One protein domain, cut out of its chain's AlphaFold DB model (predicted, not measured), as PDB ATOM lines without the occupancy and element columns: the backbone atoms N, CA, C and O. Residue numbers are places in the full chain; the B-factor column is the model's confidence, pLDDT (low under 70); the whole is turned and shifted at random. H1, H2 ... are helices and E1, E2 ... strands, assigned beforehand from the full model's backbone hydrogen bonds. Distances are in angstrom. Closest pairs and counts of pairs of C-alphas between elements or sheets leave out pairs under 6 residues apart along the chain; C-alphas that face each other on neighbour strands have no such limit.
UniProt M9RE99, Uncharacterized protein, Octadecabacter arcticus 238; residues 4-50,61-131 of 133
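Overview. This is residues 4 to 50 and 61 to 131 of the 133 residues of an uncharacterized protein of Octadecabacter arcticus 238 (UniProt M9RE99). Two lobes stand end to end, each an antiparallel three-stranded sheet with a 13-residue helix packed along one face: E2, E1, E3 with H1, and E5, E4, E6 with H3. The short H2 lies over the opposite face of the second sheet, and the long link of residues 113 to 127 loops out toward H1 before returning to E6. The 118 printed residues hold three named helices and six named strands, in the order E1, E2, H1, E3, H2, E4, E5, H3, E6, and the class is mixed, helices and strands. The whole is flat, 55 by 31 by 15 A, and only just loose, close to compact, with a radius of gyration of the C-alphas of 16.6 A.

Along the chain. E1, residues 4 to 8, begins with C-alpha 4 at (53.500, 9.646, -24.101). E2 is residues 14 to 20, 17.5 A, and E3 residues 42 to 47, 15.0 A. H1 is residues 23 to 35, 18.4 A. E4, residues 80 to 85, spans 17.5 A, and E5, residues 91 to 97, 17.6 A. H3, residues 100 to 112, spans 18.3 A, and H2, residues 64 to 71, 10.2 A. E6, residues 128 to 130, ends with C-alpha 130 at (56.107, 23.949, -40.156).

Arrangement. E1 is the inner strand between E2 and E3, with N 7 and O 15 at 2.8 A and N 6 and O 45 at 2.8 A. H1 is on this sheet, making two layers, a helix on one face of a sheet, at a height of 5.9 A. Its closest C-alphas to E2 are those of Gly 15 and Cys 34, 3.8 A apart. H1 runs only just along the strands, at 29 degrees to E2 on the local plane. E2, H1 and E3 form a split strand-helix-strand unit, with E1 between its strands; the crossover is right-handed. E5, H3 and E6 form another split strand-helix-strand unit, with E4 between its strands in the sheet; its crossover is also right-handed. E4 pairs with E5 through N 84 and O 92, 3.0 A, and with E6 through N 128 and O 85, 2.8 A. H3 is on this sheet at a height of 6.0 A; the C-alphas of Ala 82 and Ser 104, its closest to E4, are 5.3 A apart. H2 is on the opposite face at a height of 9.8 A, slantwise to the strands at 36 degrees to E5 on the local plane; the closest C-alphas of H2 and E5 are those of Ala 66 and Tyr 91, 6.8 A apart. E1 and E2, and E4 and E5, are hairpins. H1 and H3 are apart. In H1, H2 and H3 every O i to N i+4 pair is within hydrogen-bond range.

Size, cuts and confidence. The two C-alphas farthest apart, those of Asp 11 and Gly 98, are 54.9 A apart. Residues 51 to 60 are not printed, and C-alphas 50 and 61 stand 13.3 A apart across this cut. Of the links that are printed whole, H3 to E6 is long, with 15 residues. The mean pLDDT of the printed part is 94.2, and no printed residue is under 70.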
ATOM      1  N   GLY A   4      54.690  10.138 -24.768       95.81
ATOM      2  CA  GLY A   4      53.500   9.646 -24.101       95.81
ATOM      3  C   GLY A   4      53.655   9.778 -22.601       95.81
ATOM      4  O   GLY A   4      54.770   9.867 -22.085       95.81
ATOM      5  N   ALA A   5      52.537   9.780 -21.897       98.06
ATOM      6  CA  ALA A   5      52.534   9.742 -20.448       98.06
ATOM      7  C   ALA A   5      51.348   8.923 -19.956       98.06
ATOM      8  O   ALA A   5      50.340   8.758 -20.643       98.06
ATOM      9  N   PHE A   6      51.504   8.392 -18.755       98.38
ATOM     10  CA  PHE A   6      50.496   7.631 -18.045       98.38
ATOM     11  C   PHE A   6      50.362   8.226 -16.649       98.38
ATOM     12  O   PHE A   6      51.351   8.313 -15.914       98.38
ATOM     13  N   ALA A   7      49.149   8.625 -16.286       98.38
ATOM     14  CA  ALA A   7      48.817   9.142 -14.972       98.38
ATOM     15  C   ALA A   7      47.819   8.230 -14.261       98.38
ATOM     16  O   ALA A   7      46.992   7.564 -14.888       98.38
ATOM     17  N   ILE A   8      47.910   8.191 -12.934       98.38
ATOM     18  CA  ILE A   8      47.116   7.289 -12.105       98.38
ATOM     19  C   ILE A   8      46.634   7.978 -10.827       98.38
ATOM     20  O   ILE A   8      47.312   8.832 -10.250       98.38
ATOM     21  N   THR A   9      45.453   7.576 -10.378       97.44
ATOM     22  CA  THR A   9      44.883   7.900  -9.068       97.44
ATOM     23  C   THR A   9      45.309   6.865  -8.023       97.44
ATOM     24  O   THR A   9      45.775   5.770  -8.342       97.44
ATOM     25  N   LYS A  10      45.093   7.168  -6.739       93.94
ATOM     26  CA  LYS A  10      45.344   6.211  -5.647       93.94
ATOM     27  C   LYS A  10      44.492   4.935  -5.752       93.94
ATOM     28  O   LYS A  10      44.953   3.873  -5.343       93.94
ATOM     29  N   ASP A  11      43.290   5.045  -6.313       94.00
ATOM     30  CA  ASP A  11      42.326   3.945  -6.444       94.00
ATOM     31  C   ASP A  11      42.418   3.241  -7.813       94.00
ATOM     32  O   ASP A  11      41.493   2.549  -8.227       94.00
ATOM     33  N   PHE A  12      43.548   3.396  -8.515       93.25
ATOM     34  CA  PHE A  12      43.858   2.769  -9.808       93.25
ATOM     35  C   PHE A  12      43.017   3.220 -11.018       93.25
ATOM     36  O   PHE A  12      43.156   2.645 -12.097       93.25
ATOM     37  N   GLY A  13      42.207   4.277 -10.900       96.38
ATOM     38  CA  GLY A  13      41.737   5.031 -12.071       96.38
ATOM     39  C   GLY A  13      42.925   5.667 -12.801       96.38
ATOM     40  O   GLY A  13      43.869   6.097 -12.137       96.38
ATOM     41  N   TYR A  14      42.909   5.698 -14.133       97.12
ATOM     42  CA  TYR A  14      44.064   6.102 -14.939       97.12
ATOM     43  C   TYR A  14      43.670   6.924 -16.168       97.12
ATOM     44  O   TYR A  14      42.532   6.870 -16.628       97.12
ATOM     45  N   GLY A  15      44.652   7.640 -16.712       97.44
ATOM     46  CA  GLY A  15      44.592   8.348 -17.986       97.44
ATOM     47  C   GLY A  15      45.934   8.242 -18.696       97.44
ATOM     48  O   GLY A  15      46.977   8.096 -18.053       97.44
ATOM     49  N   PHE A  16      45.924   8.241 -20.024       97.25
ATOM     50  CA  PHE A  16      47.151   8.116 -20.796       97.25
ATOM     51  C   PHE A  16      47.028   8.788 -22.152       97.25
ATOM     52  O   PHE A  16      45.938   8.934 -22.694       97.25
ATOM     53  N   VAL A  17      48.179   9.116 -22.716       95.81
ATOM     54  CA  VAL A  17      48.303   9.589 -24.089       95.81
ATOM     55  C   VAL A  17      49.544   8.981 -24.711       95.81
ATOM     56  O   VAL A  17      50.554   8.740 -24.042       95.81
ATOM     57  N   THR A  18      49.478   8.742 -26.014       93.25
ATOM     58  CA  THR A  18      50.643   8.386 -26.819       93.25
ATOM     59  C   THR A  18      50.602   9.170 -28.120       93.25
ATOM     60  O   THR A  18      49.528   9.351 -28.680       93.25
ATOM     61  N   GLY A  19      51.766   9.598 -28.611       90.44
ATOM     62  CA  GLY A  19      51.863  10.314 -29.884       90.44
ATOM     63  C   GLY A  19      51.850  11.838 -29.777       90.44
ATOM     64  O   GLY A  19      51.865  12.482 -30.817       90.44
ATOM     65  N   ALA A  20      51.902  12.404 -28.569       93.94
ATOM     66  CA  ALA A  20      52.051  13.845 -28.403       93.94
ATOM     67  C   ALA A  20      53.390  14.323 -28.971       93.94
ATOM     68  O   ALA A  20      54.401  13.626 -28.857       93.94
ATOM     69  N   ASN A  21      53.403  15.525 -29.543       93.06
ATOM     70  CA  ASN A  21      54.595  16.173 -30.090       93.06
ATOM     71  C   ASN A  21      55.421  16.901 -29.026       93.06
ATOM     72  O   ASN A  21      56.499  17.382 -29.349       93.06
ATOM     73  N   SER A  22      54.974  16.956 -27.772       92.50
ATOM     74  CA  SER A  22      55.713  17.521 -26.638       92.50
ATOM     75  C   SER A  22      55.592  16.621 -25.408       92.50
ATOM     76  O   SER A  22      54.535  16.045 -25.143       92.50
ATOM     77  N   LEU A  23      56.672  16.502 -24.627       93.94
ATOM     78  CA  LEU A  23      56.637  15.794 -23.341       93.94
ATOM     79  C   LEU A  23      55.734  16.514 -22.332       93.94
ATOM     80  O   LEU A  23      55.075  15.866 -21.523       93.94
ATOM     81  N   GLU A  24      55.704  17.846 -22.374       94.56
ATOM     82  CA  GLU A  24      54.831  18.655 -21.524       94.56
ATOM     83  C   GLU A  24      53.363  18.399 -21.864       94.56
ATOM     84  O   GLU A  24      52.603  18.008 -20.981       94.56
ATOM     85  N   ALA A  25      53.005  18.467 -23.150       95.44
ATOM     86  CA  ALA A  25      51.665  18.113 -23.609       95.44
ATOM     87  C   ALA A  25      51.278  16.687 -23.201       95.44
ATOM     88  O   ALA A  25      50.196  16.467 -22.664       95.44
ATOM     89  N   ALA A  26      52.188  15.718 -23.366       96.75
ATOM     90  CA  ALA A  26      51.928  14.340 -22.970       96.75
ATOM     91  C   ALA A  26      51.533  14.227 -21.485       96.75
ATOM     92  O   ALA A  26      50.566  13.546 -21.144       96.75
ATOM     93  N   ARG A  27      52.270  14.910 -20.599       97.56
ATOM     94  CA  ARG A  27      52.002  14.923 -19.152       97.56
ATOM     95  C   ARG A  27      50.650  15.546 -18.832       97.56
ATOM     96  O   ARG A  27      49.892  14.962 -18.062       97.56
ATOM     97  N   GLU A  28      50.369  16.711 -19.403       97.62
ATOM     98  CA  GLU A  28      49.142  17.464 -19.141       97.62
ATOM     99  C   GLU A  28      47.904  16.703 -19.620       97.62
ATOM    100  O   GLU A  28      46.972  16.515 -18.840       97.62
ATOM    101  N   ILE A  29      47.938  16.158 -20.840       97.94
ATOM    102  CA  ILE A  29      46.845  15.344 -21.387       97.94
ATOM    103  C   ILE A  29      46.619  14.105 -20.513       97.94
ATOM    104  O   ILE A  29      45.489  13.815 -20.137       97.94
ATOM    105  N   ALA A  30      47.680  13.383 -20.128       98.12
ATOM    106  CA  ALA A  30      47.530  12.200 -19.281       98.12
ATOM    107  C   ALA A  30      46.916  12.533 -17.910       98.12
ATOM    108  O   ALA A  30      46.107  11.752 -17.401       98.12
ATOM    109  N   ILE A  31      47.282  13.676 -17.316       98.00
ATOM    110  CA  ILE A  31      46.687  14.159 -16.065       98.00
ATOM    111  C   ILE A  31      45.206  14.477 -16.257       98.00
ATOM    112  O   ILE A  31      44.399  13.958 -15.491       98.00
ATOM    113  N   GLU A  32      44.834  15.255 -17.273       97.56
ATOM    114  CA  GLU A  32      43.434  15.612 -17.532       97.56
ATOM    115  C   GLU A  32      42.570  14.378 -17.840       97.56
ATOM    116  O   GLU A  32      41.473  14.233 -17.298       97.56
ATOM    117  N   GLU A  33      43.091  13.421 -18.613       97.62
ATOM    118  CA  GLU A  33      42.434  12.131 -18.838       97.62
ATOM    119  C   GLU A  33      42.249  11.342 -17.536       97.62
ATOM    120  O   GLU A  33      41.197  10.750 -17.290       97.62
ATOM    121  N   CYS A  34      43.252  11.356 -16.656       97.75
ATOM    122  CA  CYS A  34      43.168  10.695 -15.358       97.75
ATOM    123  C   CYS A  34      42.151  11.385 -14.438       97.75
ATOM    124  O   CYS A  34      41.431  10.707 -13.699       97.75
ATOM    125  N   LEU A  35      42.045  12.716 -14.496       96.25
ATOM    126  CA  LEU A  35      41.131  13.498 -13.662       96.25
ATOM    127  C   LEU A  35      39.654  13.200 -13.964       96.25
ATOM    128  O   LEU A  35      38.804  13.386 -13.091       96.25
ATOM    129  N   LYS A  36      39.342  12.622 -15.134       95.00
ATOM    130  CA  LYS A  36      38.015  12.046 -15.432       95.00
ATOM    131  C   LYS A  36      37.644  10.890 -14.489       95.00
ATOM    132  O   LYS A  36      36.463  10.606 -14.309       95.00
ATOM    133  N   GLN A  37      38.632  10.216 -13.894       95.31
ATOM    134  CA  GLN A  37      38.452   9.043 -13.029       95.31
ATOM    135  C   GLN A  37      38.498   9.378 -11.531       95.31
ATOM    136  O   GLN A  37      37.975   8.621 -10.714       95.31
ATOM    137  N   GLY A  38      39.128  10.489 -11.142       93.06
ATOM    138  CA  GLY A  38      39.249  10.876  -9.740       93.06
ATOM    139  C   GLY A  38      39.962  12.214  -9.535       93.06
ATOM    140  O   GLY A  38      40.608  12.723 -10.439       93.06
ATOM    141  N   PRO A  39      39.880  12.800  -8.331       92.12
ATOM    142  CA  PRO A  39      40.265  14.195  -8.104       92.12
ATOM    143  C   PRO A  39      41.774  14.436  -7.949       92.12
ATOM    144  O   PRO A  39      42.200  15.584  -7.868       92.12
ATOM    145  N   ILE A  40      42.583  13.380  -7.814       94.88
ATOM    146  CA  ILE A  40      44.026  13.486  -7.579       94.88
ATOM    147  C   ILE A  40      44.735  12.488  -8.485       94.88
ATOM    148  O   ILE A  40      44.612  11.276  -8.293       94.88
ATOM    149  N   CYS A  41      45.511  13.020  -9.423       96.88
ATOM    150  CA  CYS A  41      46.274  12.264 -10.402       96.88
ATOM    151  C   CYS A  41      47.758  12.608 -10.316       96.88
ATOM    152  O   CYS A  41      48.131  13.748 -10.044       96.88
ATOM    153  N   LEU A  42      48.602  11.608 -10.555       97.19
ATOM    154  CA  LEU A  42      50.049  11.767 -10.654       97.19
ATOM    155  C   LEU A  42      50.561  11.067 -11.909       97.19
ATOM    156  O   LEU A  42      50.117   9.962 -12.222       97.19
ATOM    157  N   VAL A  43      51.515  11.686 -12.604       98.06
ATOM    158  CA  VAL A  43      52.232  11.025 -13.700       98.06
ATOM    159  C   VAL A  43      53.061   9.890 -13.104       98.06
ATOM    160  O   VAL A  43      53.902  10.112 -12.235       98.06
ATOM    161  N   TYR A  44      52.793   8.667 -13.548       97.88
ATOM    162  CA  TYR A  44      53.439   7.452 -13.056       97.88
ATOM    163  C   TYR A  44      54.487   6.913 -14.035       97.88
ATOM    164  O   TYR A  44      55.490   6.348 -13.606       97.88
ATOM    165  N   ALA A  45      54.280   7.098 -15.340       97.56
ATOM    166  CA  ALA A  45      55.248   6.706 -16.359       97.56
ATOM    167  C   ALA A  45      55.225   7.658 -17.559       97.56
ATOM    168  O   ALA A  45      54.201   8.267 -17.867       97.56
ATOM    169  N   GLU A  46      56.358   7.740 -18.253       96.81
ATOM    170  CA  GLU A  46      56.560   8.558 -19.450       96.81
ATOM    171  C   GLU A  46      57.201   7.710 -20.550       96.81
ATOM    172  O   GLU A  46      58.039   6.845 -20.286       96.81
ATOM    173  N   ILE A  47      56.808   7.975 -21.790       93.88
ATOM    174  CA  ILE A  47      57.403   7.410 -22.995       93.88
ATOM    175  C   ILE A  47      58.172   8.537 -23.670       93.88
ATOM    176  O   ILE A  47      57.600   9.575 -23.998       93.88
ATOM    177  N   LEU A  48      59.468   8.317 -23.885       92.56
ATOM    178  CA  LEU A  48      60.338   9.249 -24.590       92.56
ATOM    179  C   LEU A  48      60.963   8.570 -25.815       92.56
ATOM    180  O   LEU A  48      61.258   7.371 -25.769       92.56
ATOM    181  N   PRO A  49      61.229   9.325 -26.892       87.44
ATOM    182  CA  PRO A  49      62.049   8.848 -27.997       87.44
ATOM    183  C   PRO A  49      63.454   8.448 -27.527       87.44
ATOM    184  O   PRO A  49      64.052   9.096 -26.664       87.44
ATOM    185  N   GLN A  50      64.017   7.397 -28.126       86.75
ATOM    186  CA  GLN A  50      65.392   6.996 -27.836       86.75
ATOM    187  C   GLN A  50      66.365   8.116 -28.233       86.75
ATOM    188  O   GLN A  50      66.336   8.597 -29.362       86.75
ATOM    189  N   SER A  61      59.128  19.172 -32.128       89.62
ATOM    190  CA  SER A  61      59.224  17.768 -32.476       89.62
ATOM    191  C   SER A  61      58.009  17.286 -33.240       89.62
ATOM    192  O   SER A  61      56.932  17.868 -33.167       89.62
ATOM    193  N   LEU A  62      58.226  16.225 -34.009       88.81
ATOM    194  CA  LEU A  62      57.254  15.660 -34.925       88.81
ATOM    195  C   LEU A  62      57.064  14.184 -34.598       88.81
ATOM    196  O   LEU A  62      58.036  13.429 -34.491       88.81
ATOM    197  N   ALA A  63      55.809  13.758 -34.502       83.94
ATOM    198  CA  ALA A  63      55.457  12.353 -34.502       83.94
ATOM    199  C   ALA A  63      56.034  11.674 -35.765       83.94
ATOM    200  O   ALA A  63      56.130  12.314 -36.813       83.94
ATOM    201  N   PRO A  64      56.408  10.378 -35.711       85.44
ATOM    202  CA  PRO A  64      57.123   9.709 -36.802       85.44
ATOM    203  C   PRO A  64      56.484   9.835 -38.189       85.44
ATOM    204  O   PRO A  64      57.198   9.926 -39.180       85.44
ATOM    205  N   GLU A  65      55.153   9.845 -38.265       87.38
ATOM    206  CA  GLU A  65      54.431   9.997 -39.529       87.38
ATOM    207  C   GLU A  65      54.568  11.414 -40.098       87.38
ATOM    208  O   GLU A  65      55.014  11.586 -41.232       87.38
ATOM    209  N   ALA A  66      54.298  12.432 -39.276       89.50
ATOM    210  CA  ALA A  66      54.519  13.836 -39.606       89.50
ATOM    211  C   ALA A  66      55.987  14.105 -40.001       89.50
ATOM    212  O   ALA A  66      56.254  14.774 -40.999       89.50
ATOM    213  N   ALA A  67      56.945  13.518 -39.275       90.31
ATOM    214  CA  ALA A  67      58.369  13.578 -39.604       90.31
ATOM    215  C   ALA A  67      58.672  12.947 -40.974       90.31
ATOM    216  O   ALA A  67      59.471  13.480 -41.737       90.31
ATOM    217  N   GLY A  68      57.996  11.847 -41.318       91.44
ATOM    218  CA  GLY A  68      58.112  11.203 -42.625       91.44
ATOM    219  C   GLY A  68      57.753  12.142 -43.777       91.44
ATOM    220  O   GLY A  68      58.517  12.235 -44.740       91.44
ATOM    221  N   TYR A  69      56.645  12.876 -43.653       91.56
ATOM    222  CA  TYR A  69      56.229  13.881 -44.636       91.56
ATOM    223  C   TYR A  69      57.145  15.110 -44.669       91.56
ATOM    224  O   TYR A  69      57.398  15.657 -45.742       91.56
ATOM    225  N   PHE A  70      57.654  15.530 -43.509       90.88
ATOM    226  CA  PHE A  70      58.598  16.638 -43.389       90.88
ATOM    227  C   PHE A  70      59.942  16.335 -44.069       90.88
ATOM    228  O   PHE A  70      60.451  17.172 -44.814       90.88
ATOM    229  N   ASP A  71      60.510  15.148 -43.828       91.31
ATOM    230  CA  ASP A  71      61.817  14.749 -44.359       91.31
ATOM    231  C   ASP A  71      61.758  14.294 -45.822       91.31
ATOM    232  O   ASP A  71      62.757  14.407 -46.535       91.31
ATOM    233  N   ASN A  72      60.616  13.763 -46.272       89.12
ATOM    234  CA  ASN A  72      60.456  13.196 -47.613       89.12
ATOM    235  C   ASN A  72      59.203  13.749 -48.311       89.12
ATOM    236  O   ASN A  72      58.269  12.992 -48.589       89.12
ATOM    237  N   PRO A  73      59.155  15.057 -48.614       85.50
ATOM    238  CA  PRO A  73      58.002  15.623 -49.287       85.50
ATOM    239  C   PRO A  73      57.895  15.085 -50.720       85.50
ATOM    240  O   PRO A  73      58.843  15.189 -51.504       85.50
ATOM    241  N   ASP A  74      56.735  14.537 -51.086       86.44
ATOM    242  CA  ASP A  74      56.533  13.953 -52.415       86.44
ATOM    243  C   ASP A  74      56.619  15.056 -53.494       86.44
ATOM    244  O   ASP A  74      55.928  16.083 -53.406       86.44
ATOM    245  N   PRO A  75      57.457  14.888 -54.534       84.38
ATOM    246  CA  PRO A  75      57.570  15.864 -55.616       84.38
ATOM    247  C   PRO A  75      56.286  16.006 -56.450       84.38
ATOM    248  O   PRO A  75      56.145  16.982 -57.187       84.38
ATOM    249  N   THR A  76      55.349  15.062 -56.358       88.75
ATOM    250  CA  THR A  76      54.079  15.061 -57.099       88.75
ATOM    251  C   THR A  76      52.952  15.825 -56.406       88.75
ATOM    252  O   THR A  76      51.908  16.044 -57.017       88.75
ATOM    253  N   TRP A  77      53.163  16.316 -55.180       86.62
ATOM    254  CA  TRP A  77      52.186  17.081 -54.389       86.62
ATOM    255  C   TRP A  77      51.752  18.435 -55.004       86.62
ATOM    256  O   TRP A  77      50.940  19.161 -54.437       86.62
ATOM    257  N   GLY A  78      52.202  18.780 -56.208       80.44
ATOM    258  CA  GLY A  78      51.729  19.962 -56.928       80.44
ATOM    259  C   GLY A  78      52.335  21.268 -56.409       80.44
ATOM    260  O   GLY A  78      53.422  21.280 -55.836       80.44
ATOM    261  N   SER A  79      51.663  22.387 -56.691       83.19
ATOM    262  CA  SER A  79      52.264  23.728 -56.649       83.19
ATOM    263  C   SER A  79      52.550  24.242 -55.238       83.19
ATOM    264  O   SER A  79      53.706  24.496 -54.903       83.19
ATOM    265  N   PHE A  80      51.512  24.415 -54.416       92.75
ATOM    266  CA  PHE A  80      51.644  24.959 -53.067       92.75
ATOM    267  C   PHE A  80      51.191  23.938 -52.031       92.75
ATOM    268  O   PHE A  80      50.138  23.311 -52.165       92.75
ATOM    269  N   ARG A  81      52.022  23.783 -51.001       93.44
ATOM    270  CA  ARG A  81      51.863  22.826 -49.912       93.44
ATOM    271  C   ARG A  81      52.178  23.485 -48.581       93.44
ATOM    272  O   ARG A  81      52.980  24.418 -48.533       93.44
ATOM    273  N   ALA A  82      51.574  22.978 -47.519       96.06
ATOM    274  CA  ALA A  82      51.830  23.419 -46.160       96.06
ATOM    275  C   ALA A  82      51.683  22.247 -45.190       96.06
ATOM    276  O   ALA A  82      50.997  21.268 -45.475       96.06
ATOM    277  N   MET A  83      52.345  22.367 -44.048       96.31
ATOM    278  CA  MET A  83      52.251  21.435 -42.939       96.31
ATOM    279  C   MET A  83      51.977  22.239 -41.675       96.31
ATOM    280  O   MET A  83      52.564  23.311 -41.492       96.31
ATOM    281  N   ALA A  84      51.099  21.732 -40.819       97.38
ATOM    282  CA  ALA A  84      50.874  22.284 -39.494       97.38
ATOM    283  C   ALA A  84      50.925  21.177 -38.443       97.38
ATOM    284  O   ALA A  84      50.583  20.035 -38.739       97.38
ATOM    285  N   VAL A  85      51.369  21.511 -37.233       96.25
ATOM    286  CA  VAL A  85      51.412  20.588 -36.091       96.25
ATOM    287  C   VAL A  85      51.019  21.291 -34.803       96.25
ATOM    288  O   VAL A  85      51.263  22.486 -34.663       96.25
ATOM    289  N   SER A  86      50.473  20.541 -33.857       95.88
ATOM    290  CA  SER A  86      50.246  20.954 -32.472       95.88
ATOM    291  C   SER A  86      51.102  20.121 -31.518       95.88
ATOM    292  O   SER A  86      51.573  19.035 -31.864       95.88
ATOM    293  N   GLU A  87      51.320  20.623 -30.305       94.75
ATOM    294  CA  GLU A  87      52.041  19.923 -29.241       94.75
ATOM    295  C   GLU A  87      51.353  18.632 -28.771       94.75
ATOM    296  O   GLU A  87      52.041  17.699 -28.349       94.75
ATOM    297  N   ASP A  88      50.027  18.550 -28.874       94.81
ATOM    298  CA  ASP A  88      49.232  17.378 -28.478       94.81
ATOM    299  C   ASP A  88      49.378  16.176 -29.423       94.81
ATOM    300  O   ASP A  88      48.976  15.065 -29.078       94.81
ATOM    301  N   GLY A  89      50.024  16.369 -30.578       94.06
ATOM    302  CA  GLY A  89      50.212  15.340 -31.597       94.06
ATOM    303  C   GLY A  89      49.398  15.563 -32.871       94.06
ATOM    304  O   GLY A  89      49.695  14.904 -33.870       94.06
ATOM    305  N   ALA A  90      48.435  16.492 -32.883       95.56
ATOM    306  CA  ALA A  90      47.694  16.833 -34.089       95.56
ATOM    307  C   ALA A  90      48.644  17.343 -35.178       95.56
ATOM    308  O   ALA A  90      49.619  18.055 -34.910       95.56
ATOM    309  N   TYR A  91      48.374  16.965 -36.424       95.50
ATOM    310  CA  TYR A  91      49.099  17.472 -37.576       95.50
ATOM    311  C   TYR A  91      48.233  17.437 -38.828       95.50
ATOM    312  O   TYR A  91      47.287  16.663 -38.928       95.50
ATOM    313  N   SER A  92      48.619  18.242 -39.809       96.44
ATOM    314  CA  SER A  92      48.094  18.192 -41.167       96.44
ATOM    315  C   SER A  92      49.217  18.377 -42.177       96.44
ATOM    316  O   SER A  92      50.225  19.047 -41.922       96.44
ATOM    317  N   VAL A  93      49.029  17.791 -43.354       95.06
ATOM    318  CA  VAL A  93      49.867  18.010 -44.532       95.06
ATOM    319  C   VAL A  93      48.924  18.208 -45.703       95.06
ATOM    320  O   VAL A  93      48.162  17.312 -46.048       95.06
ATOM    321  N   VAL A  94      48.973  19.385 -46.319       94.81
ATOM    322  CA  VAL A  94      48.077  19.760 -47.415       94.81
ATOM    323  C   VAL A  94      48.888  20.148 -48.640       94.81
ATOM    324  O   VAL A  94      50.003  20.666 -48.531       94.81
ATOM    325  N   TRP A  95      48.340  19.907 -49.826       94.44
ATOM    326  CA  TRP A  95      49.048  20.136 -51.077       94.44
ATOM    327  C   TRP A  95      48.108  20.381 -52.259       94.44
ATOM    328  O   TRP A  95      46.903  20.174 -52.158       94.44
ATOM    329  N   GLY A  96      48.663  20.845 -53.382       93.25
ATOM    330  CA  GLY A  96      47.902  21.119 -54.604       93.25
ATOM    331  C   GLY A  96      47.064  22.403 -54.580       93.25
ATOM    332  O   GLY A  96      46.175  22.551 -55.414       93.25
ATOM    333  N   TYR A  97      47.341  23.331 -53.662       94.69
ATOM    334  CA  TYR A  97      46.587  24.585 -53.527       94.69
ATOM    335  C   TYR A  97      47.022  25.652 -54.539       94.69
ATOM    336  O   TYR A  97      48.107  25.564 -55.121       94.69
ATOM    337  N   GLY A  98      46.179  26.674 -54.739       94.62
ATOM    338  CA  GLY A  98      46.382  27.746 -55.718       94.62
ATOM    339  C   GLY A  98      47.301  28.875 -55.247       94.62
ATOM    340  O   GLY A  98      47.815  29.632 -56.073       94.62
ATOM    341  N   SER A  99      47.560  28.986 -53.939       95.38
ATOM    342  CA  SER A  99      48.526  29.942 -53.382       95.38
ATOM    343  C   SER A  99      49.155  29.465 -52.062       95.38
ATOM    344  O   SER A  99      48.568  28.623 -51.378       95.38
ATOM    345  N   PRO A 100      50.305  30.035 -51.639       94.88
ATOM    346  CA  PRO A 100      50.891  29.745 -50.327       94.88
ATOM    347  C   PRO A 100      49.953  30.070 -49.159       94.88
ATOM    348  O   PRO A 100      49.849  29.289 -48.223       94.88
ATOM    349  N   SER A 101      49.234  31.198 -49.229       96.44
ATOM    350  CA  SER A 101      48.298  31.607 -48.171       96.44
ATOM    351  C   SER A 101      47.130  30.635 -48.034       96.44
ATOM    352  O   SER A 101      46.684  30.376 -46.921       96.44
ATOM    353  N   GLU A 102      46.629  30.126 -49.158       97.06
ATOM    354  CA  GLU A 102      45.542  29.150 -49.182       97.06
ATOM    355  C   GLU A 102      46.003  27.815 -48.588       97.06
ATOM    356  O   GLU A 102      45.334  27.283 -47.709       97.06
ATOM    357  N   ALA A 103      47.192  27.337 -48.975       96.81
ATOM    358  CA  ALA A 103      47.792  26.135 -48.397       96.81
ATOM    359  C   ALA A 103      47.997  26.277 -46.879       96.81
ATOM    360  O   ALA A 103      47.622  25.394 -46.117       96.81
ATOM    361  N   SER A 104      48.561  27.399 -46.419       97.81
ATOM    362  CA  SER A 104      48.781  27.651 -44.991       97.81
ATOM    363  C   SER A 104      47.480  27.690 -44.190       97.81
ATOM    364  O   SER A 104      47.413  27.094 -43.118       97.81
ATOM    365  N   ALA A 105      46.448  28.367 -44.700       97.94
ATOM    366  CA  ALA A 105      45.147  28.421 -44.041       97.94
ATOM    367  C   ALA A 105      44.486  27.037 -43.980       97.94
ATOM    368  O   ALA A 105      43.967  26.659 -42.933       97.94
ATOM    369  N   ALA A 106      44.564  26.268 -45.070       97.94
ATOM    370  CA  ALA A 106      44.046  24.908 -45.115       97.94
ATOM    371  C   ALA A 106      44.767  23.987 -44.120       97.94
ATOM    372  O   ALA A 106      44.101  23.282 -43.375       97.94
ATOM    373  N   ALA A 107      46.102  24.043 -44.042       97.75
ATOM    374  CA  ALA A 107      46.862  23.239 -43.084       97.75
ATOM    375  C   ALA A 107      46.489  23.571 -41.633       97.75
ATOM    376  O   ALA A 107      46.236  22.668 -40.840       97.75
ATOM    377  N   LEU A 108      46.427  24.855 -41.275       98.50
ATOM    378  CA  LEU A 108      46.056  25.263 -39.918       98.50
ATOM    379  C   LEU A 108      44.629  24.834 -39.561       98.50
ATOM    380  O   LEU A 108      44.411  24.357 -38.452       98.50
ATOM    381  N   SER A 109      43.684  24.979 -40.497       98.12
ATOM    382  CA  SER A 109      42.297  24.553 -40.300       98.12
ATOM    383  C   SER A 109      42.197  23.044 -40.095       98.12
ATOM    384  O   SER A 109      41.619  22.617 -39.107       98.12
ATOM    385  N   ASP A 110      42.793  22.256 -40.995       97.94
ATOM    386  CA  ASP A 110      42.748  20.789 -40.965       97.94
ATOM    387  C   ASP A 110      43.421  20.232 -39.702       97.94
ATOM    388  O   ASP A 110      42.861  19.390 -39.015       97.94
ATOM    389  N   CYS A 111      44.578  20.779 -39.311       97.75
ATOM    390  CA  CYS A 111      45.243  20.394 -38.062       97.75
ATOM    391  C   CYS A 111      44.368  20.699 -36.836       97.75
ATOM    392  O   CYS A 111      44.305  19.893 -35.909       97.75
ATOM    393  N   GLY A 112      43.670  21.841 -36.845       97.50
ATOM    394  CA  GLY A 112      42.789  22.262 -35.757       97.50
ATOM    395  C   GLY A 112      41.617  21.314 -35.498       97.50
ATOM    396  O   GLY A 112      41.143  21.262 -34.371       97.50
ATOM    397  N   GLU A 113      41.180  20.530 -36.491       96.69
ATOM    398  CA  GLU A 113      40.111  19.530 -36.322       96.69
ATOM    399  C   GLU A 113      40.532  18.332 -35.455       96.69
ATOM    400  O   GLU A 113      39.676  17.586 -34.979       96.69
ATOM    401  N   PHE A 114      41.839  18.145 -35.245       95.12
ATOM    402  CA  PHE A 114      42.406  17.030 -34.481       95.12
ATOM    403  C   PHE A 114      43.047  17.456 -33.158       95.12
ATOM    404  O   PHE A 114      43.560  16.597 -32.440       95.12
ATOM    405  N   VAL A 115      43.044  18.755 -32.847       96.50
ATOM    406  CA  VAL A 115      43.526  19.263 -31.558       96.50
ATOM    407  C   VAL A 115      42.613  18.760 -30.442       96.50
ATOM    408  O   VAL A 115      41.395  18.711 -30.597       96.50
ATOM    409  N   ILE A 116      43.199  18.393 -29.307       95.25
ATOM    410  CA  ILE A 116      42.448  17.979 -28.120       95.25
ATOM    411  C   ILE A 116      41.857  19.224 -27.453       95.25
ATOM    412  O   ILE A 116      42.580  20.011 -26.841       95.25
ATOM    413  N   ASP A 117      40.539  19.390 -27.550       93.75
ATOM    414  CA  ASP A 117      39.801  20.550 -27.032       93.75
ATOM    415  C   ASP A 117      38.665  20.187 -26.052       93.75
ATOM    416  O   ASP A 117      38.012  21.067 -25.486       93.75
ATOM    417  N   ASP A 118      38.445  18.895 -25.796       93.12
ATOM    418  CA  ASP A 118      37.389  18.385 -24.917       93.12
ATOM    419  C   ASP A 118      37.822  18.267 -23.441       93.12
ATOM    420  O   ASP A 118      37.001  17.973 -22.564       93.12
ATOM    421  N   LEU A 119      39.105  18.512 -23.151       94.12
ATOM    422  CA  LEU A 119      39.696  18.453 -21.814       94.12
ATOM    423  C   LEU A 119      39.660  19.832 -21.126       94.12
ATOM    424  O   LEU A 119      40.404  20.733 -21.509       94.12
ATOM    425  N   PRO A 120      38.832  20.026 -20.081       86.62
ATOM    426  CA  PRO A 120      38.432  21.357 -19.622       86.62
ATOM    427  C   PRO A 120      39.535  22.186 -18.955       86.62
ATOM    428  O   PRO A 120      39.415  23.410 -18.943       86.62
ATOM    429  N   ASN A 121      40.574  21.570 -18.377       92.94
ATOM    430  CA  ASN A 121      41.709  22.309 -17.808       92.94
ATOM    431  C   ASN A 121      42.992  22.133 -18.623       92.94
ATOM    432  O   ASN A 121      44.054  22.584 -18.183       92.94
ATOM    433  N   LEU A 122      42.912  21.496 -19.796       95.38
ATOM    434  CA  LEU A 122      44.048  21.431 -20.698       95.38
ATOM    435  C   LEU A 122      44.307  22.829 -21.260       95.38
ATOM    436  O   LEU A 122      43.382  23.538 -21.661       95.38
ATOM    437  N   ARG A 123      45.573  23.252 -21.272       95.69
ATOM    438  CA  ARG A 123      45.951  24.493 -21.952       95.69
ATOM    439  C   ARG A 123      45.685  24.370 -23.451       95.69
ATOM    440  O   ARG A 123      45.746  23.281 -24.013       95.69
ATOM    441  N   GLU A 124      45.499  25.504 -24.112       94.75
ATOM    442  CA  GLU A 124      45.441  25.526 -25.569       94.75
ATOM    443  C   GLU A 124      46.781  25.066 -26.167       94.75
ATOM    444  O   GLU A 124      47.857  25.541 -25.785       94.75
ATOM    445  N   MET A 125      46.698  24.153 -27.132       95.38
ATOM    446  CA  MET A 125      47.822  23.677 -27.932       95.38
ATOM    447  C   MET A 125      47.493  23.974 -29.399       95.38
ATOM    448  O   MET A 125      46.956  23.125 -30.104       95.38
ATOM    449  N   PRO A 126      47.687  25.224 -29.855       95.81
ATOM    450  CA  PRO A 126      47.294  25.610 -31.199       95.81
ATOM    451  C   PRO A 126      48.219  24.983 -32.242       95.81
ATOM    452  O   PRO A 126      49.425  24.838 -32.034       95.81
ATOM    453  N   CYS A 127      47.663  24.703 -33.416       97.06
ATOM    454  CA  CYS A 127      48.460  24.311 -34.566       97.06
ATOM    455  C   CYS A 127      49.354  25.460 -35.051       97.06
ATOM    456  O   CYS A 127      48.921  26.607 -35.179       97.06
ATOM    457  N   ILE A 128      50.597  25.130 -35.387       96.06
ATOM    458  CA  ILE A 128      51.591  26.042 -35.950       96.06
ATOM    459  C   ILE A 128      52.097  25.520 -37.290       96.06
ATOM    460  O   ILE A 128      52.201  24.313 -37.500       96.06
ATOM    461  N   LEU A 129      52.431  26.433 -38.202       96.44
ATOM    462  CA  LEU A 129      53.000  26.073 -39.500       96.44
ATOM    463  C   LEU A 129      54.441  25.585 -39.352       96.44
ATOM    464  O   LEU A 129      55.255  26.217 -38.680       96.44
ATOM    465  N   VAL A 130      54.762  24.515 -40.073       93.31
ATOM    466  CA  VAL A 130      56.107  23.949 -40.156       93.31
ATOM    467  C   VAL A 130      56.607  24.067 -41.597       93.31
ATOM    468  O   VAL A 130      55.939  23.584 -42.516       93.31
ATOM    469  N   PRO A 131      57.759  24.713 -41.845       87.31
ATOM    470  CA  PRO A 131      58.347  24.732 -43.178       87.31
ATOM    471  C   PRO A 131      58.876  23.338 -43.530       87.31
ATOM    472  O   PRO A 131      59.554  22.730 -42.713       87.31
TER     473      PRO A 131